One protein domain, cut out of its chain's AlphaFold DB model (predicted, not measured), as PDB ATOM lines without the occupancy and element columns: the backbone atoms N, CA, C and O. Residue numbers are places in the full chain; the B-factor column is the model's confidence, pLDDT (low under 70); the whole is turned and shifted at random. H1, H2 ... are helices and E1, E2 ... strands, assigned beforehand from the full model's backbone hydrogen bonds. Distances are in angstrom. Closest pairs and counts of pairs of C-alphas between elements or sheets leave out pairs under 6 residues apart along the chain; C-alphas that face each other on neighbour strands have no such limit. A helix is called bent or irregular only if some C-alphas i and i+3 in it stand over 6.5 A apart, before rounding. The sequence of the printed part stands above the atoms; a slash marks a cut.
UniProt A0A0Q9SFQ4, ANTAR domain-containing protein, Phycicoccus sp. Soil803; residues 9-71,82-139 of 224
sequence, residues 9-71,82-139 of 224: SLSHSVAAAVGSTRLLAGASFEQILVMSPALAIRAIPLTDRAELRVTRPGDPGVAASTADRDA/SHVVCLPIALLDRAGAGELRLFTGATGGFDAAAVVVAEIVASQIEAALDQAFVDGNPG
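What this domain is: This is residues 9 to 71 and 82 to 139 of the 224 residues of the protein "ANTAR domain-containing protein" of Phycicoccus sp. Soil803 (UniProt A0A0Q9SFQ4). A twisted sheet of four strands has one face bare and the other covered by H2 and H3, side by side; H1 packs on these two helices, away from the sheet. H2 and H3 over the sheet make two layers, and H1, H2 and H3 an up-and-down bundle, each running against the one before. The printed part has 121 residues with three named helices and four strands, mixed in class, in the order H1, H2, E1, E2, E3, E4, H3; the sheet runs E2, E1, E4, E3, antiparallel. It is compact, with a radius of gyration of the C-alphas of 13.8 A, and spans 46 by 27 by 27 A.

Where its parts are: H1, residues 10 to 24, begins at C-alpha 10 (8.113, 7.345, 35.960) and measures 22.0 A. H2, residues 29 to 43, 20.2 A, is only just irregular: C-alphas 34 and 37 are 7.0 A apart. E1 is residues 49 to 55, E2 62 to 68, E3 83 to 91, 25.8 A, and E4 94 to 104, 28.3 A. H3, residues 112 to 136, 36.1 A, ends at C-alpha 136 (16.595, -25.749, 43.733).

How they stand to each other: H1 and H2, a helical hairpin, touch at a shallow tilt of 21 degrees; their closest C-alphas, of Ala 17 and Ala 43, are 4.6 A apart. H3 touches H1, closest at the C-alphas of Val 14 and Val 117, 5.9 A. H2 is over E2 and E1, at a height over the sheet of 7.9 A; H3, on the same face, is over E4 and E3 at 9.0 A. N 52 and O 65 of hairpin E1 and E2 are 2.9 A apart, within hydrogen-bond range, as are N 51 and O 101 of E1 and E4, 2.8 A, and N 87 and O 100 of hairpin E3 and E4, 2.8 A. Every O i to N i+4 pair is within range in H3, and 9 of 11 in H1 and in H2.

The domain as a whole: The C-alphas farthest apart, of Thr 107 and Gly 139, are 47.4 A apart. Residues 72 to 81 are not printed, a gap of 18.7 A between C-alphas 71 and 82. Of the links printed whole, none is long. Mean pLDDT of the printed part is 75.5; 36 residues are under 70, among them 9 to 22.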
ATOM      1  N   SER A   9      10.050   9.637  32.214       63.00
ATOM      2  CA  SER A   9       8.747   9.543  32.876       63.00
ATOM      3  C   SER A   9       8.739   8.312  33.783       63.00
ATOM      4  O   SER A   9       9.266   7.261  33.412       63.00
ATOM      5  N   LEU A  10       8.152   8.432  34.977       60.62
ATOM      6  CA  LEU A  10       8.113   7.345  35.960       60.62
ATOM      7  C   LEU A  10       7.570   6.046  35.339       60.62
ATOM      8  O   LEU A  10       8.123   4.977  35.569       60.62
ATOM      9  N   SER A  11       6.577   6.148  34.452       56.41
ATOM     10  CA  SER A  11       6.036   5.020  33.686       56.41
ATOM     11  C   SER A  11       7.083   4.310  32.816       56.41
ATOM     12  O   SER A  11       7.087   3.084  32.743       56.41
ATOM     13  N   HIS A  12       7.989   5.052  32.173       62.94
ATOM     14  CA  HIS A  12       9.057   4.477  31.354       62.94
ATOM     15  C   HIS A  12      10.134   3.804  32.216       62.94
ATOM     16  O   HIS A  12      10.595   2.717  31.881       62.94
ATOM     17  N   SER A  13      10.488   4.404  33.356       61.75
ATOM     18  CA  SER A  13      11.448   3.820  34.303       61.75
ATOM     19  C   SER A  13      10.910   2.544  34.958       61.75
ATOM     20  O   SER A  13      11.634   1.561  35.086       61.75
ATOM     21  N   VAL A  14       9.616   2.513  35.296       63.66
ATOM     22  CA  VAL A  14       8.940   1.307  35.800       63.66
ATOM     23  C   VAL A  14       8.911   0.211  34.733       63.66
ATOM     24  O   VAL A  14       9.281  -0.927  35.015       63.66
ATOM     25  N   ALA A  15       8.535   0.536  33.492       64.12
ATOM     26  CA  ALA A  15       8.538  -0.433  32.396       64.12
ATOM     27  C   ALA A  15       9.946  -0.989  32.111       64.12
ATOM     28  O   ALA A  15      10.102  -2.189  31.887       64.12
ATOM     29  N   ALA A  16      10.977  -0.140  32.172       64.38
ATOM     30  CA  ALA A  16      12.369  -0.553  32.023       64.38
ATOM     31  C   ALA A  16      12.833  -1.467  33.168       64.38
ATOM     32  O   ALA A  16      13.524  -2.454  32.906       64.38
ATOM     33  N   ALA A  17      12.427  -1.191  34.412       64.00
ATOM     34  CA  ALA A  17      12.705  -2.053  35.559       64.00
ATOM     35  C   ALA A  17      12.065  -3.437  35.397       64.00
ATOM     36  O   ALA A  17      12.775  -4.440  35.425       64.00
ATOM     37  N   VAL A  18      10.760  -3.483  35.107       65.25
ATOM     38  CA  VAL A  18      10.018  -4.733  34.858       65.25
ATOM     39  C   VAL A  18      10.607  -5.510  33.674       65.25
ATOM     40  O   VAL A  18      10.763  -6.727  33.733       65.25
ATOM     41  N   GLY A  19      10.961  -4.824  32.586       63.94
ATOM     42  CA  GLY A  19      11.568  -5.452  31.413       63.94
ATOM     43  C   GLY A  19      12.960  -6.026  31.690       63.94
ATOM     44  O   GLY A  19      13.292  -7.098  31.189       63.94
ATOM     45  N   SER A  20      13.763  -5.341  32.506       61.84
ATOM     46  CA  SER A  20      15.133  -5.754  32.831       61.84
ATOM     47  C   SER A  20      15.163  -6.991  33.728       61.84
ATOM     48  O   SER A  20      15.989  -7.876  33.527       61.84
ATOM     49  N   THR A  21      14.244  -7.094  34.683       63.12
ATOM     50  CA  THR A  21      14.202  -8.200  35.653       63.12
ATOM     51  C   THR A  21      13.486  -9.446  35.150       63.12
ATOM     52  O   THR A  21      13.699 -10.516  35.712       63.12
ATOM     53  N   ARG A  22      12.749  -9.387  34.029       66.81
ATOM     54  CA  ARG A  22      12.291 -10.599  33.313       66.81
ATOM     55  C   ARG A  22      13.438 -11.548  32.957       66.81
ATOM     56  O   ARG A  22      13.212 -12.747  32.853       66.81
ATOM     57  N   LEU A  23      14.664 -11.034  32.820       71.69
ATOM     58  CA  LEU A  23      15.871 -11.837  32.595       71.69
ATOM     59  C   LEU A  23      16.254 -12.722  33.793       71.69
ATOM     60  O   LEU A  23      17.084 -13.611  33.635       71.69
ATOM     61  N   LEU A  24      15.675 -12.480  34.973       75.31
ATOM     62  CA  LEU A  24      15.890 -13.286  36.175       75.31
ATOM     63  C   LEU A  24      14.964 -14.511  36.234       75.31
ATOM     64  O   LEU A  24      15.209 -15.426  37.017       75.31
ATOM     65  N   ALA A  25      13.903 -14.549  35.423       72.56
ATOM     66  CA  ALA A  25      12.963 -15.663  35.420       72.56
ATOM     67  C   ALA A  25      13.647 -16.954  34.933       72.56
ATOM     68  O   ALA A  25      14.201 -16.996  33.837       72.56
ATOM     69  N   GLY A  26      13.594 -18.008  35.752       70.38
ATOM     70  CA  GLY A  26      14.218 -19.303  35.456       70.38
ATOM     71  C   GLY A  26      15.745 -19.331  35.590       70.38
ATOM     72  O   GLY A  26      16.357 -20.358  35.298       70.38
ATOM     73  N   ALA A  27      16.369 -18.232  36.023       80.31
ATOM     74  CA  ALA A  27      17.792 -18.196  36.331       80.31
ATOM     75  C   ALA A  27      18.072 -18.858  37.691       80.31
ATOM     76  O   ALA A  27      17.241 -18.836  38.599       80.31
ATOM     77  N   SER A  28      19.260 -19.442  37.848       85.00
ATOM     78  CA  SER A  28      19.685 -19.992  39.137       85.00
ATOM     79  C   SER A  28      19.971 -18.884  40.153       85.00
ATOM     80  O   SER A  28      20.240 -17.741  39.785       85.00
ATOM     81  N   PHE A  29      19.997 -19.230  41.444       85.75
ATOM     82  CA  PHE A  29      20.317 -18.282  42.519       85.75
ATOM     83  C   PHE A  29      21.631 -17.518  42.257       85.75
ATOM     84  O   PHE A  29      21.682 -16.299  42.399       85.75
ATOM     85  N   GLU A  30      22.678 -18.218  41.802       87.00
ATOM     86  CA  GLU A  30      23.977 -17.614  41.467       87.00
ATOM     87  C   GLU A  30      23.896 -16.674  40.263       87.00
ATOM     88  O   GLU A  30      24.473 -15.586  40.272       87.00
ATOM     89  N   GLN A  31      23.148 -17.059  39.227       86.62
ATOM     90  CA  GLN A  31      22.946 -16.206  38.057       86.62
ATOM     91  C   GLN A  31      22.197 -14.929  38.437       86.62
ATOM     92  O   GLN A  31      22.600 -13.842  38.027       86.62
ATOM     93  N   ILE A  32      21.162 -15.040  39.272       87.44
ATOM     94  CA  ILE A  32      20.409 -13.888  39.771       87.44
ATOM     95  C   ILE A  32      21.324 -12.978  40.587       87.44
ATOM     96  O   ILE A  32      21.347 -11.770  40.342       87.44
ATOM     97  N   LEU A  33      22.126 -13.535  41.498       88.94
ATOM     98  CA  LEU A  33      23.071 -12.769  42.309       88.94
ATOM     99  C   LEU A  33      24.058 -11.974  41.436       88.94
ATOM    100  O   LEU A  33      24.278 -10.786  41.672       88.94
ATOM    101  N   VAL A  34      24.607 -12.593  40.388       89.19
ATOM    102  CA  VAL A  34      25.559 -11.953  39.464       89.19
ATOM    103  C   VAL A  34      24.887 -10.895  38.580       89.19
ATOM    104  O   VAL A  34      25.442  -9.813  38.392       89.19
ATOM    105  N   MET A  35      23.692 -11.166  38.051       88.06
ATOM    106  CA  MET A  35      23.015 -10.283  37.090       88.06
ATOM    107  C   MET A  35      22.362  -9.059  37.741       88.06
ATOM    108  O   MET A  35      22.316  -7.986  37.135       88.06
ATOM    109  N   SER A  36      21.860  -9.201  38.969       89.88
ATOM    110  CA  SER A  36      21.012  -8.201  39.626       89.88
ATOM    111  C   SER A  36      21.635  -6.801  39.736       89.88
ATOM    112  O   SER A  36      20.954  -5.837  39.375       89.88
ATOM    113  N   PRO A  37      22.915  -6.628  40.133       90.62
ATOM    114  CA  PRO A  37      23.538  -5.304  40.164       90.62
ATOM    115  C   PRO A  37      23.554  -4.599  38.799       90.62
ATOM    116  O   PRO A  37      23.241  -3.412  38.703       90.62
ATOM    117  N   ALA A  38      23.855  -5.326  37.719       88.19
ATOM    118  CA  ALA A  38      23.866  -4.759  36.372       88.19
ATOM    119  C   ALA A  38      22.453  -4.372  35.906       88.19
ATOM    120  O   ALA A  38      22.272  -3.340  35.256       88.19
ATOM    121  N   LEU A  39      21.437  -5.162  36.263       86.38
ATOM    122  CA  LEU A  39      20.040  -4.836  35.968       86.38
ATOM    123  C   LEU A  39      19.575  -3.590  36.727       86.38
ATOM    124  O   LEU A  39      18.934  -2.731  36.123       86.38
ATOM    125  N   ALA A  40      19.956  -3.437  37.998       86.94
ATOM    126  CA  ALA A  40      19.654  -2.240  38.779       86.94
ATOM    127  C   ALA A  40      20.266  -0.974  38.152       86.94
ATOM    128  O   ALA A  40      19.579   0.036  37.997       86.94
ATOM    129  N   ILE A  41      21.521  -1.049  37.690       87.31
ATOM    130  CA  ILE A  41      22.184   0.054  36.970       87.31
ATOM    131  C   ILE A  41      21.450   0.420  35.676       87.31
ATOM    132  O   ILE A  41      21.399   1.597  35.311       87.31
ATOM    133  N   ARG A  42      20.893  -0.559  34.954       83.50
ATOM    134  CA  ARG A  42      20.142  -0.304  33.712       83.50
ATOM    135  C   ARG A  42      18.758   0.285  33.978       83.50
ATOM    136  O   ARG A  42      18.320   1.141  33.218       83.50
ATOM    137  N   ALA A  43      18.089  -0.168  35.035       79.50
ATOM    138  CA  ALA A  43      16.736   0.253  35.384       79.50
ATOM    139  C   ALA A  43      16.679   1.650  36.020       79.50
ATOM    140  O   ALA A  43      15.678   2.346  35.868       79.50
ATOM    141  N   ILE A  44      17.738   2.060  36.728       82.12
ATOM    142  CA  ILE A  44      17.747   3.284  37.534       82.12
ATOM    143  C   ILE A  44      18.762   4.269  36.936       82.12
ATOM    144  O   ILE A  44      19.983   4.102  37.112       82.12
ATOM    145  N   PRO A  45      18.283   5.307  36.220       72.81
ATOM    146  CA  PRO A  45      19.138   6.344  35.654       72.81
ATOM    147  C   PRO A  45      20.082   6.922  36.719       72.81
ATOM    148  O   PRO A  45      19.710   7.034  37.879       72.81
ATOM    149  N   LEU A  46      21.316   7.272  36.340       80.31
ATOM    150  CA  LEU A  46      22.328   7.886  37.229       80.31
ATOM    151  C   LEU A  46      22.930   6.989  38.335       80.31
ATOM    152  O   LEU A  46      23.853   7.424  39.010       80.31
ATOM    153  N   THR A  47      22.531   5.717  38.443       84.50
ATOM    154  CA  THR A  47      23.258   4.728  39.272       84.50
ATOM    155  C   THR A  47      24.618   4.365  38.669       84.50
ATOM    156  O   THR A  47      24.678   3.719  37.626       84.50
ATOM    157  N   ASP A  48      25.711   4.732  39.324       83.75
ATOM    158  CA  ASP A  48      27.072   4.465  38.840       83.75
ATOM    159  C   ASP A  48      27.572   3.081  39.246       83.75
ATOM    160  O   ASP A  48      28.321   2.444  38.508       83.75
ATOM    161  N   ARG A  49      27.131   2.603  40.412       86.12
ATOM    162  CA  ARG A  49      27.503   1.301  40.961       86.12
ATOM    163  C   ARG A  49      26.334   0.693  41.716       86.12
ATOM    164  O   ARG A  49      25.570   1.407  42.365       86.12
ATOM    165  N   ALA A  50      26.227  -0.626  41.659       88.81
ATOM    166  CA  ALA A  50      25.291  -1.398  42.459       88.81
ATOM    167  C   ALA A  50      26.022  -2.556  43.146       88.81
ATOM    168  O   ALA A  50      26.866  -3.214  42.539       88.81
ATOM    169  N   GLU A  51      25.689  -2.815  44.406       90.56
ATOM    170  CA  GLU A  51      26.145  -3.979  45.164       90.56
ATOM    171  C   GLU A  51      24.934  -4.747  45.678       90.56
ATOM    172  O   GLU A  51      24.059  -4.162  46.309       90.56
ATOM    173  N   LEU A  52      24.905  -6.056  45.456       90.75
ATOM    174  CA  LEU A  52      23.933  -6.953  46.065       90.75
ATOM    175  C   LEU A  52      24.672  -7.857  47.045       90.75
ATOM    176  O   LEU A  52      25.631  -8.525  46.661       90.75
ATOM    177  N   ARG A  53      24.228  -7.886  48.300       88.00
ATOM    178  CA  ARG A  53      24.738  -8.794  49.331       88.00
ATOM    179  C   ARG A  53      23.584  -9.588  49.884       88.00
ATOM    180  O   ARG A  53      22.588  -8.995  50.276       88.00
ATOM    181  N   VAL A  54      23.709 -10.905  49.920       86.38
ATOM    182  CA  VAL A  54      22.633 -11.798  50.344       86.38
ATOM    183  C   VAL A  54      23.219 -12.967  51.116       86.38
ATOM    184  O   VAL A  54      24.191 -13.589  50.698       86.38
ATOM    185  N   THR A  55      22.599 -13.285  52.242       81.12
ATOM    186  CA  THR A  55      22.865 -14.503  53.002       81.12
ATOM    187  C   THR A  55      21.876 -15.559  52.543       81.12
ATOM    188  O   THR A  55      20.665 -15.393  52.713       81.12
ATOM    189  N   ARG A  56      22.373 -16.637  51.941       74.31
ATOM    190  CA  ARG A  56      21.507 -17.686  51.398       74.31
ATOM    191  C   ARG A  56      20.770 -18.417  52.537       74.31
ATOM    192  O   ARG A  56      21.344 -18.654  53.602       74.31
ATOM    193  N   PRO A  57      19.499 -18.812  52.354       67.19
ATOM    194  CA  PRO A  57      18.816 -19.638  53.341       67.19
ATOM    195  C   PRO A  57      19.550 -20.977  53.517       67.19
ATOM    196  O   PRO A  57      19.856 -21.663  52.544       67.19
ATOM    197  N   GLY A  58      19.869 -21.334  54.762       65.50
ATOM    198  CA  GLY A  58      20.617 -22.555  55.088       65.50
ATOM    199  C   GLY A  58      22.144 -22.464  54.950       65.50
ATOM    200  O   GLY A  58      22.823 -23.403  55.351       65.50
ATOM    201  N   ASP A  59      22.693 -21.345  54.466       69.44
ATOM    202  CA  ASP A  59      24.138 -21.106  54.372       69.44
ATOM    203  C   ASP A  59      24.499 -19.796  55.102       69.44
ATOM    204  O   ASP A  59      23.940 -18.741  54.798       69.44
ATOM    205  N   PRO A  60      25.390 -19.821  56.109       63.84
ATOM    206  CA  PRO A  60      25.802 -18.608  56.810       63.84
ATOM    207  C   PRO A  60      26.698 -17.683  55.967       63.84
ATOM    208  O   PRO A  60      26.956 -16.555  56.390       63.84
ATOM    209  N   GLY A  61      27.188 -18.128  54.806       74.69
ATOM    210  CA  GLY A  61      28.005 -17.323  53.905       74.69
ATOM    211  C   GLY A  61      27.240 -16.145  53.297       74.69
ATOM    212  O   GLY A  61      26.143 -16.297  52.756       74.69
ATOM    213  N   VAL A  62      27.844 -14.953  53.348       80.31
ATOM    214  CA  VAL A  62      27.347 -13.776  52.623       80.31
ATOM    215  C   VAL A  62      27.860 -13.847  51.190       80.31
ATOM    216  O   VAL A  62      29.051 -13.660  50.940       80.31
ATOM    217  N   ALA A  63      26.956 -14.091  50.248       85.12
ATOM    218  CA  ALA A  63      27.234 -13.957  48.828       85.12
ATOM    219  C   ALA A  63      27.126 -12.479  48.438       85.12
ATOM    220  O   ALA A  63      26.177 -11.791  48.821       85.12
ATOM    221  N   ALA A  64      28.104 -11.975  47.691       87.50
ATOM    222  CA  ALA A  64      28.136 -10.586  47.258       87.50
ATOM    223  C   ALA A  64      28.453 -10.494  45.769       87.50
ATOM    224  O   ALA A  64      29.337 -11.181  45.265       87.50
ATOM    225  N   SER A  65      27.745  -9.606  45.085       90.00
ATOM    226  CA  SER A  65      27.964  -9.269  43.686       90.00
ATOM    227  C   SER A  65      27.988  -7.758  43.524       90.00
ATOM    228  O   SER A  65      27.364  -7.017  44.287       90.00
ATOM    229  N   THR A  66      28.747  -7.270  42.552       89.88
ATOM    230  CA  THR A  66      28.906  -5.841  42.281       89.88
ATOM    231  C   THR A  66      28.938  -5.610  40.781       89.88
ATOM    232  O   THR A  66      29.529  -6.396  40.044       89.88
ATOM    233  N   ALA A  67      28.331  -4.514  40.342       87.44
ATOM    234  CA  ALA A  67      28.489  -3.997  38.994       87.44
ATOM    235  C   ALA A  67      28.784  -2.498  39.040       87.44
ATOM    236  O   ALA A  67      28.286  -1.786  39.912       87.44
ATOM    237  N   ASP A  68      29.551  -2.035  38.058       86.38
ATOM    238  CA  ASP A  68      29.849  -0.629  37.805       86.38
ATOM    239  C   ASP A  68      29.390  -0.280  36.383       86.38
ATOM    240  O   ASP A  68      29.540  -1.082  35.456       86.38
ATOM    241  N   ARG A  69      28.831   0.920  36.194       78.81
ATOM    242  CA  ARG A  69      28.318   1.381  34.895       78.81
ATOM    243  C   ARG A  69      29.431   1.519  33.848       78.81
ATOM    244  O   ARG A  69      29.208   1.171  32.692       78.81
ATOM    245  N   ASP A  70      30.625   1.939  34.267       68.62
ATOM    246  CA  ASP A  70      31.791   2.197  33.403       68.62
ATOM    247  C   ASP A  70      32.868   1.096  33.482       68.62
ATOM    248  O   ASP A  70      34.063   1.365  33.356       68.62
ATOM    249  N   ALA A  71      32.480  -0.171  33.659       56.84
ATOM    250  CA  ALA A  71      33.398  -1.310  33.815       56.84
ATOM    251  C   ALA A  71      34.287  -1.648  32.581       56.84
ATOM    252  O   ALA A  71      34.781  -2.766  32.453       56.84
ATOM    253  N   SER A  82      28.869   9.790  46.284       62.28
ATOM    254  CA  SER A  82      28.603  10.512  47.536       62.28
ATOM    255  C   SER A  82      27.198  10.274  48.101       62.28
ATOM    256  O   SER A  82      26.935  10.638  49.247       62.28
ATOM    257  N   HIS A  83      26.304   9.659  47.320       63.78
ATOM    258  CA  HIS A  83      24.943   9.321  47.706       63.78
ATOM    259  C   HIS A  83      24.675   7.826  47.528       63.78
ATOM    260  O   HIS A  83      24.980   7.247  46.480       63.78
ATOM    261  N   VAL A  84      24.074   7.225  48.559       78.00
ATOM    262  CA  VAL A  84      23.772   5.794  48.618       78.00
ATOM    263  C   VAL A  84      22.303   5.588  48.958       78.00
ATOM    264  O   VAL A  84      21.801   6.176  49.916       78.00
ATOM    265  N   VAL A  85      21.638   4.724  48.197       78.06
ATOM    266  CA  VAL A  85      20.347   4.134  48.564       78.06
ATOM    267  C   VAL A  85      20.597   2.682  48.949       78.06
ATOM    268  O   VAL A  85      21.176   1.927  48.171       78.06
ATOM    269  N   CYS A  86      20.173   2.305  50.154       78.31
ATOM    270  CA  CYS A  86      20.230   0.933  50.643       78.31
ATOM    271  C   CYS A  86      18.807   0.399  50.768       78.31
ATOM    272  O   CYS A  86      17.999   0.958  51.509       78.31
ATOM    273  N   LEU A  87      18.522  -0.687  50.063       77.94
ATOM    274  CA  LEU A  87      17.247  -1.385  50.106       77.94
ATOM    275  C   LEU A  87      17.467  -2.743  50.767       77.94
ATOM    276  O   LEU A  87      18.370  -3.468  50.342       77.94
ATOM    277  N   PRO A  88      16.698  -3.100  51.805       73.00
ATOM    278  CA  PRO A  88      16.774  -4.439  52.366       73.00
ATOM    279  C   PRO A  88      16.350  -5.461  51.307       73.00
ATOM    280  O   PRO A  88      15.473  -5.181  50.497       73.00
ATOM    281  N   ILE A  89      16.981  -6.633  51.334       78.75
ATOM    282  CA  ILE A  89      16.569  -7.809  50.568       78.75
ATOM    283  C   ILE A  89      16.056  -8.836  51.568       78.75
ATOM    284  O   ILE A  89      16.800  -9.311  52.435       78.75
ATOM    285  N   ALA A  90      14.774  -9.153  51.481       74.62
ATOM    286  CA  ALA A  90      14.141 -10.227  52.222       74.62
ATOM    287  C   ALA A  90      14.106 -11.498  51.365       74.62
ATOM    288  O   ALA A  90      13.706 -11.463  50.208       74.62
ATOM    289  N   LEU A  91      14.512 -12.621  51.956       70.38
ATOM    290  CA  LEU A  91      14.339 -13.949  51.362       70.38
ATOM    291  C   LEU A  91      13.404 -14.786  52.232       70.38
ATOM    292  O   LEU A  91      13.136 -14.407  53.380       70.38
ATOM    293  N   LEU A  92      12.941 -15.930  51.711       63.34
ATOM    294  CA  LEU A  92      12.087 -16.875  52.439       63.34
ATOM    295  C   LEU A  92      12.564 -17.035  53.900       63.34
ATOM    296  O   LEU A  92      13.669 -17.499  54.180       63.34
ATOM    297  N   ASP A  93      11.706 -16.600  54.825       56.88
ATOM    298  CA  ASP A  93      11.815 -16.733  56.287       56.88
ATOM    299  C   ASP A  93      12.954 -15.940  56.962       56.88
ATOM    300  O   ASP A  93      13.170 -16.053  58.171       56.88
ATOM    301  N   ARG A  94      13.625 -15.047  56.221       60.16
ATOM    302  CA  ARG A  94      14.561 -14.047  56.759       60.16
ATOM    303  C   ARG A  94      14.243 -12.647  56.244       60.16
ATOM    304  O   ARG A  94      14.680 -12.237  55.166       60.16
ATOM    305  N   ALA A  95      13.562 -11.870  57.085       56.31
ATOM    306  CA  ALA A  95      13.545 -10.419  56.939       56.31
ATOM    307  C   ALA A  95      14.988  -9.891  57.064       56.31
ATOM    308  O   ALA A  95      15.663 -10.176  58.053       56.31
ATOM    309  N   GLY A  96      15.473  -9.166  56.052       58.41
ATOM    310  CA  GLY A  96      16.849  -8.662  56.027       58.41
ATOM    311  C   GLY A  96      17.908  -9.733  55.748       58.41
ATOM    312  O   GLY A  96      19.003  -9.677  56.301       58.41
ATOM    313  N   ALA A  97      17.600 -10.712  54.893       71.75
ATOM    314  CA  ALA A  97      18.577 -11.682  54.391       71.75
ATOM    315  C   ALA A  97      19.763 -11.014  53.672       71.75
ATOM    316  O   ALA A  97      20.842 -11.604  53.573       71.75
ATOM    317  N   GLY A  98      19.577  -9.790  53.184       80.00
ATOM    318  CA  GLY A  98      20.585  -9.041  52.465       80.00
ATOM    319  C   GLY A  98      20.243  -7.570  52.278       80.00
ATOM    320  O   GLY A  98      19.329  -7.027  52.899       80.00
ATOM    321  N   GLU A  99      20.979  -6.935  51.379       84.62
ATOM    322  CA  GLU A  99      20.780  -5.552  50.970       84.62
ATOM    323  C   GLU A  99      21.219  -5.343  49.513       84.62
ATOM    324  O   GLU A  99      22.214  -5.910  49.049       84.62
ATOM    325  N   LEU A 100      20.484  -4.486  48.807       86.00
ATOM    326  CA  LEU A 100      20.869  -3.889  47.538       86.00
ATOM    327  C   LEU A 100      21.307  -2.450  47.806       86.00
ATOM    328  O   LEU A 100      20.531  -1.632  48.300       86.00
ATOM    329  N   ARG A 101      22.553  -2.132  47.470       85.00
ATOM    330  CA  ARG A 101      23.126  -0.792  47.601       85.00
ATOM    331  C   ARG A 101      23.338  -0.191  46.232       85.00
ATOM    332  O   ARG A 101      23.983  -0.799  45.384       85.00
ATOM    333  N   LEU A 102      22.835   1.016  46.038       85.94
ATOM    334  CA  LEU A 102      22.971   1.780  44.808       85.94
ATOM    335  C   LEU A 102      23.759   3.043  45.109       85.94
ATOM    336  O   LEU A 102      23.462   3.742  46.075       85.94
ATOM    337  N   PHE A 103      24.746   3.339  44.276       85.19
ATOM    338  CA  PHE A 103      25.641   4.473  44.448       85.19
ATOM    339  C   PHE A 103      25.520   5.410  43.254       85.19
ATOM    340  O   PHE A 103      25.472   4.962  42.107       85.19
ATOM    341  N   THR A 104      25.529   6.711  43.521       82.00
ATOM    342  CA  THR A 104      25.615   7.743  42.484       82.00
ATOM    343  C   THR A 104      26.543   8.872  42.915       82.00
ATOM    344  O   THR A 104      26.545   9.295  44.076       82.00
ATOM    345  N   GLY A 105      27.368   9.347  41.989       76.88
ATOM    346  CA  GLY A 105      28.165  10.563  42.117       76.88
ATOM    347  C   GLY A 105      27.390  11.826  41.732       76.88
ATOM    348  O   GLY A 105      27.900  12.929  41.924       76.88
ATOM    349  N   ALA A 106      26.171  11.695  41.198       73.81
ATOM    350  CA  ALA A 106      25.339  12.828  40.819       73.81
ATOM    351  C   ALA A 106      24.567  13.382  42.028       73.81
ATOM    352  O   ALA A 106      23.798  12.675  42.683       73.81
ATOM    353  N   THR A 107      24.712  14.682  42.295       69.25
ATOM    354  CA  THR A 107      23.911  15.377  43.309       69.25
ATOM    355  C   THR A 107      22.428  15.298  42.946       69.25
ATOM    356  O   THR A 107      22.025  15.736  41.869       69.25
ATOM    357  N   GLY A 108      21.610  14.743  43.843       65.62
ATOM    358  CA  GLY A 108      20.184  14.520  43.580       65.62
ATOM    359  C   GLY A 108      19.897  13.403  42.568       65.62
ATOM    360  O   GLY A 108      18.820  13.395  41.984       65.62
ATOM    361  N   GLY A 109      20.843  12.482  42.341       66.25
ATOM    362  CA  GLY A 109      20.672  11.349  41.423       66.25
ATOM    363  C   GLY A 109      19.623  10.321  41.867       66.25
ATOM    364  O   GLY A 109      19.082   9.613  41.026       66.25
ATOM    365  N   PHE A 110      19.294  10.280  43.163       74.12
ATOM    366  CA  PHE A 110      18.191   9.484  43.710       74.12
ATOM    367  C   PHE A 110      17.049  10.392  44.169       74.12
ATOM    368  O   PHE A 110      16.943  10.739  45.345       74.12
ATOM    369  N   ASP A 111      16.208  10.810  43.227       71.06
ATOM    370  CA  ASP A 111      14.936  11.453  43.548       71.06
ATOM    371  C   ASP A 111      13.868  10.417  43.956       71.06
ATOM    372  O   ASP A 111      14.098   9.206  43.935       71.06
ATOM    373  N   ALA A 112      12.680  10.885  44.347       67.25
ATOM    374  CA  ALA A 112      11.599  10.001  44.788       67.25
ATOM    375  C   ALA A 112      11.201   8.962  43.722       67.25
ATOM    376  O   ALA A 112      10.862   7.833  44.065       67.25
ATOM    377  N   ALA A 113      11.278   9.311  42.433       67.50
ATOM    378  CA  ALA A 113      10.975   8.381  41.352       67.50
ATOM    379  C   ALA A 113      12.053   7.295  41.235       67.50
ATOM    380  O   ALA A 113      11.725   6.116  41.112       67.50
ATOM    381  N   ALA A 114      13.331   7.671  41.325       70.06
ATOM    382  CA  ALA A 114      14.444   6.730  41.321       70.06
ATOM    383  C   ALA A 114      14.376   5.757  42.506       70.06
ATOM    384  O   ALA A 114      14.625   4.567  42.326       70.06
ATOM    385  N   VAL A 115      13.982   6.234  43.693       74.06
ATOM    386  CA  VAL A 115      13.781   5.380  44.876       74.06
ATOM    387  C   VAL A 115      12.640   4.384  44.656       74.06
ATOM    388  O   VAL A 115      12.836   3.198  44.897       74.06
ATOM    389  N   VAL A 116      11.492   4.815  44.119       72.06
ATOM    390  CA  VAL A 116      10.369   3.907  43.805       72.06
ATOM    391  C   VAL A 116      10.785   2.825  42.803       72.06
ATOM    392  O   VAL A 116      10.468   1.649  42.972       72.06
ATOM    393  N   VAL A 117      11.530   3.194  41.759       74.44
ATOM    394  CA  VAL A 117      12.038   2.224  40.777       74.44
ATOM    395  C   VAL A 117      13.029   1.258  41.430       74.44
ATOM    396  O   VAL A 117      12.998   0.062  41.146       74.44
ATOM    397  N   ALA A 118      13.872   1.751  42.336       75.50
ATOM    398  CA  ALA A 118      14.802   0.928  43.090       75.50
ATOM    399  C   ALA A 118      14.082  -0.095  43.983       75.50
ATOM    400  O   ALA A 118      14.466  -1.264  43.987       75.50
ATOM    401  N   GLU A 119      13.005   0.303  44.665       74.88
ATOM    402  CA  GLU A 119      12.157  -0.602  45.455       74.88
ATOM    403  C   GLU A 119      11.524  -1.703  44.590       74.88
ATOM    404  O   GLU A 119      11.508  -2.871  44.983       74.88
ATOM    405  N   ILE A 120      11.054  -1.358  43.386       75.75
ATOM    406  CA  ILE A 120      10.503  -2.331  42.429       75.75
ATOM    407  C   ILE A 120      11.577  -3.341  42.008       75.75
ATOM    408  O   ILE A 120      11.324  -4.546  42.017       75.75
ATOM    409  N   VAL A 121      12.780  -2.867  41.671       79.81
ATOM    410  CA  VAL A 121      13.907  -3.735  41.294       79.81
ATOM    411  C   VAL A 121      14.296  -4.659  42.447       79.81
ATOM    412  O   VAL A 121      14.450  -5.857  42.225       79.81
ATOM    413  N   ALA A 122      14.415  -4.138  43.672       79.44
ATOM    414  CA  ALA A 122      14.715  -4.946  44.852       79.44
ATOM    415  C   ALA A 122      13.664  -6.043  45.058       79.44
ATOM    416  O   ALA A 122      14.019  -7.214  45.156       79.44
ATOM    417  N   SER A 123      12.380  -5.689  44.986       75.88
ATOM    418  CA  SER A 123      11.269  -6.639  45.134       75.88
ATOM    419  C   SER A 123      11.290  -7.746  44.064       75.88
ATOM    420  O   SER A 123      10.936  -8.895  44.319       75.88
ATOM    421  N   GLN A 124      11.720  -7.418  42.844       79.44
ATOM    422  CA  GLN A 124      11.852  -8.390  41.753       79.44
ATOM    423  C   GLN A 124      13.051  -9.322  41.945       79.44
ATOM    424  O   GLN A 124      12.960 -10.508  41.630       79.44
ATOM    425  N   ILE A 125      14.159  -8.802  42.477       82.75
ATOM    426  CA  ILE A 125      15.329  -9.602  42.857       82.75
ATOM    427  C   ILE A 125      14.952 -10.579  43.974       82.75
ATOM    428  O   ILE A 125      15.265 -11.761  43.862       82.75
ATOM    429  N   GLU A 126      14.244 -10.114  45.008       82.25
ATOM    430  CA  GLU A 126      13.723 -10.953  46.098       82.25
ATOM    431  C   GLU A 126      12.875 -12.105  45.553       82.25
ATOM    432  O   GLU A 126      13.178 -13.270  45.803       82.25
ATOM    433  N   ALA A 127      11.870 -11.789  44.729       76.81
ATOM    434  CA  ALA A 127      10.984 -12.790  44.144       76.81
ATOM    435  C   ALA A 127      11.738 -13.822  43.288       76.81
ATOM    436  O   ALA A 127      11.428 -15.013  43.337       76.81
ATOM    437  N   ALA A 128      12.737 -13.385  42.516       81.19
ATOM    438  CA  ALA A 128      13.544 -14.283  41.701       81.19
ATOM    439  C   ALA A 128      14.448 -15.188  42.556       81.19
ATOM    440  O   ALA A 128      14.529 -16.387  42.293       81.19
ATOM    441  N   LEU A 129      15.111 -14.636  43.581       83.00
ATOM    442  CA  LEU A 129      15.964 -15.404  44.495       83.00
ATOM    443  C   LEU A 129      15.153 -16.441  45.279       83.00
ATOM    444  O   LEU A 129      15.594 -17.583  45.411       83.00
ATOM    445  N   ASP A 130      13.963 -16.063  45.744       78.12
ATOM    446  CA  ASP A 130      13.019 -16.959  46.411       78.12
ATOM    447  C   ASP A 130      12.577 -18.093  45.477       78.12
ATOM    448  O   ASP A 130      12.634 -19.264  45.855       78.12
ATOM    449  N   GLN A 131      12.194 -17.768  44.238       75.38
ATOM    450  CA  GLN A 131      11.787 -18.769  43.252       75.38
ATOM    451  C   GLN A 131      12.930 -19.738  42.925       75.38
ATOM    452  O   GLN A 131      12.737 -20.950  42.971       75.38
ATOM    453  N   ALA A 132      14.135 -19.225  42.669       79.12
ATOM    454  CA  ALA A 132      15.303 -20.053  42.379       79.12
ATOM    455  C   ALA A 132      15.696 -20.950  43.561       79.12
ATOM    456  O   ALA A 132      16.200 -22.058  43.365       79.12
ATOM    457  N   PHE A 133      15.462 -20.492  44.793       77.12
ATOM    458  CA  PHE A 133      15.658 -21.309  45.981       77.12
ATOM    459  C   PHE A 133      14.628 -22.442  46.077       77.12
ATOM    460  O   PHE A 133      15.017 -23.573  46.361       77.12
ATOM    461  N   VAL A 134      13.343 -22.171  45.813       71.25
ATOM    462  CA  VAL A 134      12.283 -23.200  45.781       71.25
ATOM    463  C   VAL A 134      12.548 -24.228  44.685       71.25
ATOM    464  O   VAL A 134      12.493 -25.427  44.950       71.25
ATOM    465  N   ASP A 135      12.889 -23.778  43.478       70.88
ATOM    466  CA  ASP A 135      13.167 -24.660  42.341       70.88
ATOM    467  C   ASP A 135      14.402 -25.543  42.601       70.88
ATOM    468  O   ASP A 135      14.435 -26.710  42.211       70.88
ATOM    469  N   GLY A 136      15.407 -25.008  43.306       67.38
ATOM    470  CA  GLY A 136      16.595 -25.749  43.733       67.38
ATOM    471  C   GLY A 136      16.384 -26.660  44.951       67.38
ATOM    472  O   GLY A 136      17.181 -27.572  45.159       67.38
ATOM    473  N   ASN A 137      15.328 -26.438  45.743       63.38
ATOM    474  CA  ASN A 137      14.989 -27.201  46.948       63.38
ATOM    475  C   ASN A 137      13.475 -27.484  47.021       63.38
ATOM    476  O   ASN A 137      12.775 -26.882  47.844       63.38
ATOM    477  N   PRO A 138      12.950 -28.429  46.214       53.97
ATOM    478  CA  PRO A 138      11.528 -28.770  46.170       53.97
ATOM    479  C   PRO A 138      11.124 -29.625  47.388       53.97
ATOM    480  O   PRO A 138      10.758 -30.794  47.276       53.97
ATOM    481  N   GLY A 139      11.243 -29.063  48.591       56.22
ATOM    482  CA  GLY A 139      10.759 -29.664  49.830       56.22
ATOM    483  C   GLY A 139       9.241 -29.470  50.000       56.22
ATOM    484  O   GLY A 139       8.699 -28.454  49.564       56.22
TER     485      GLY A 139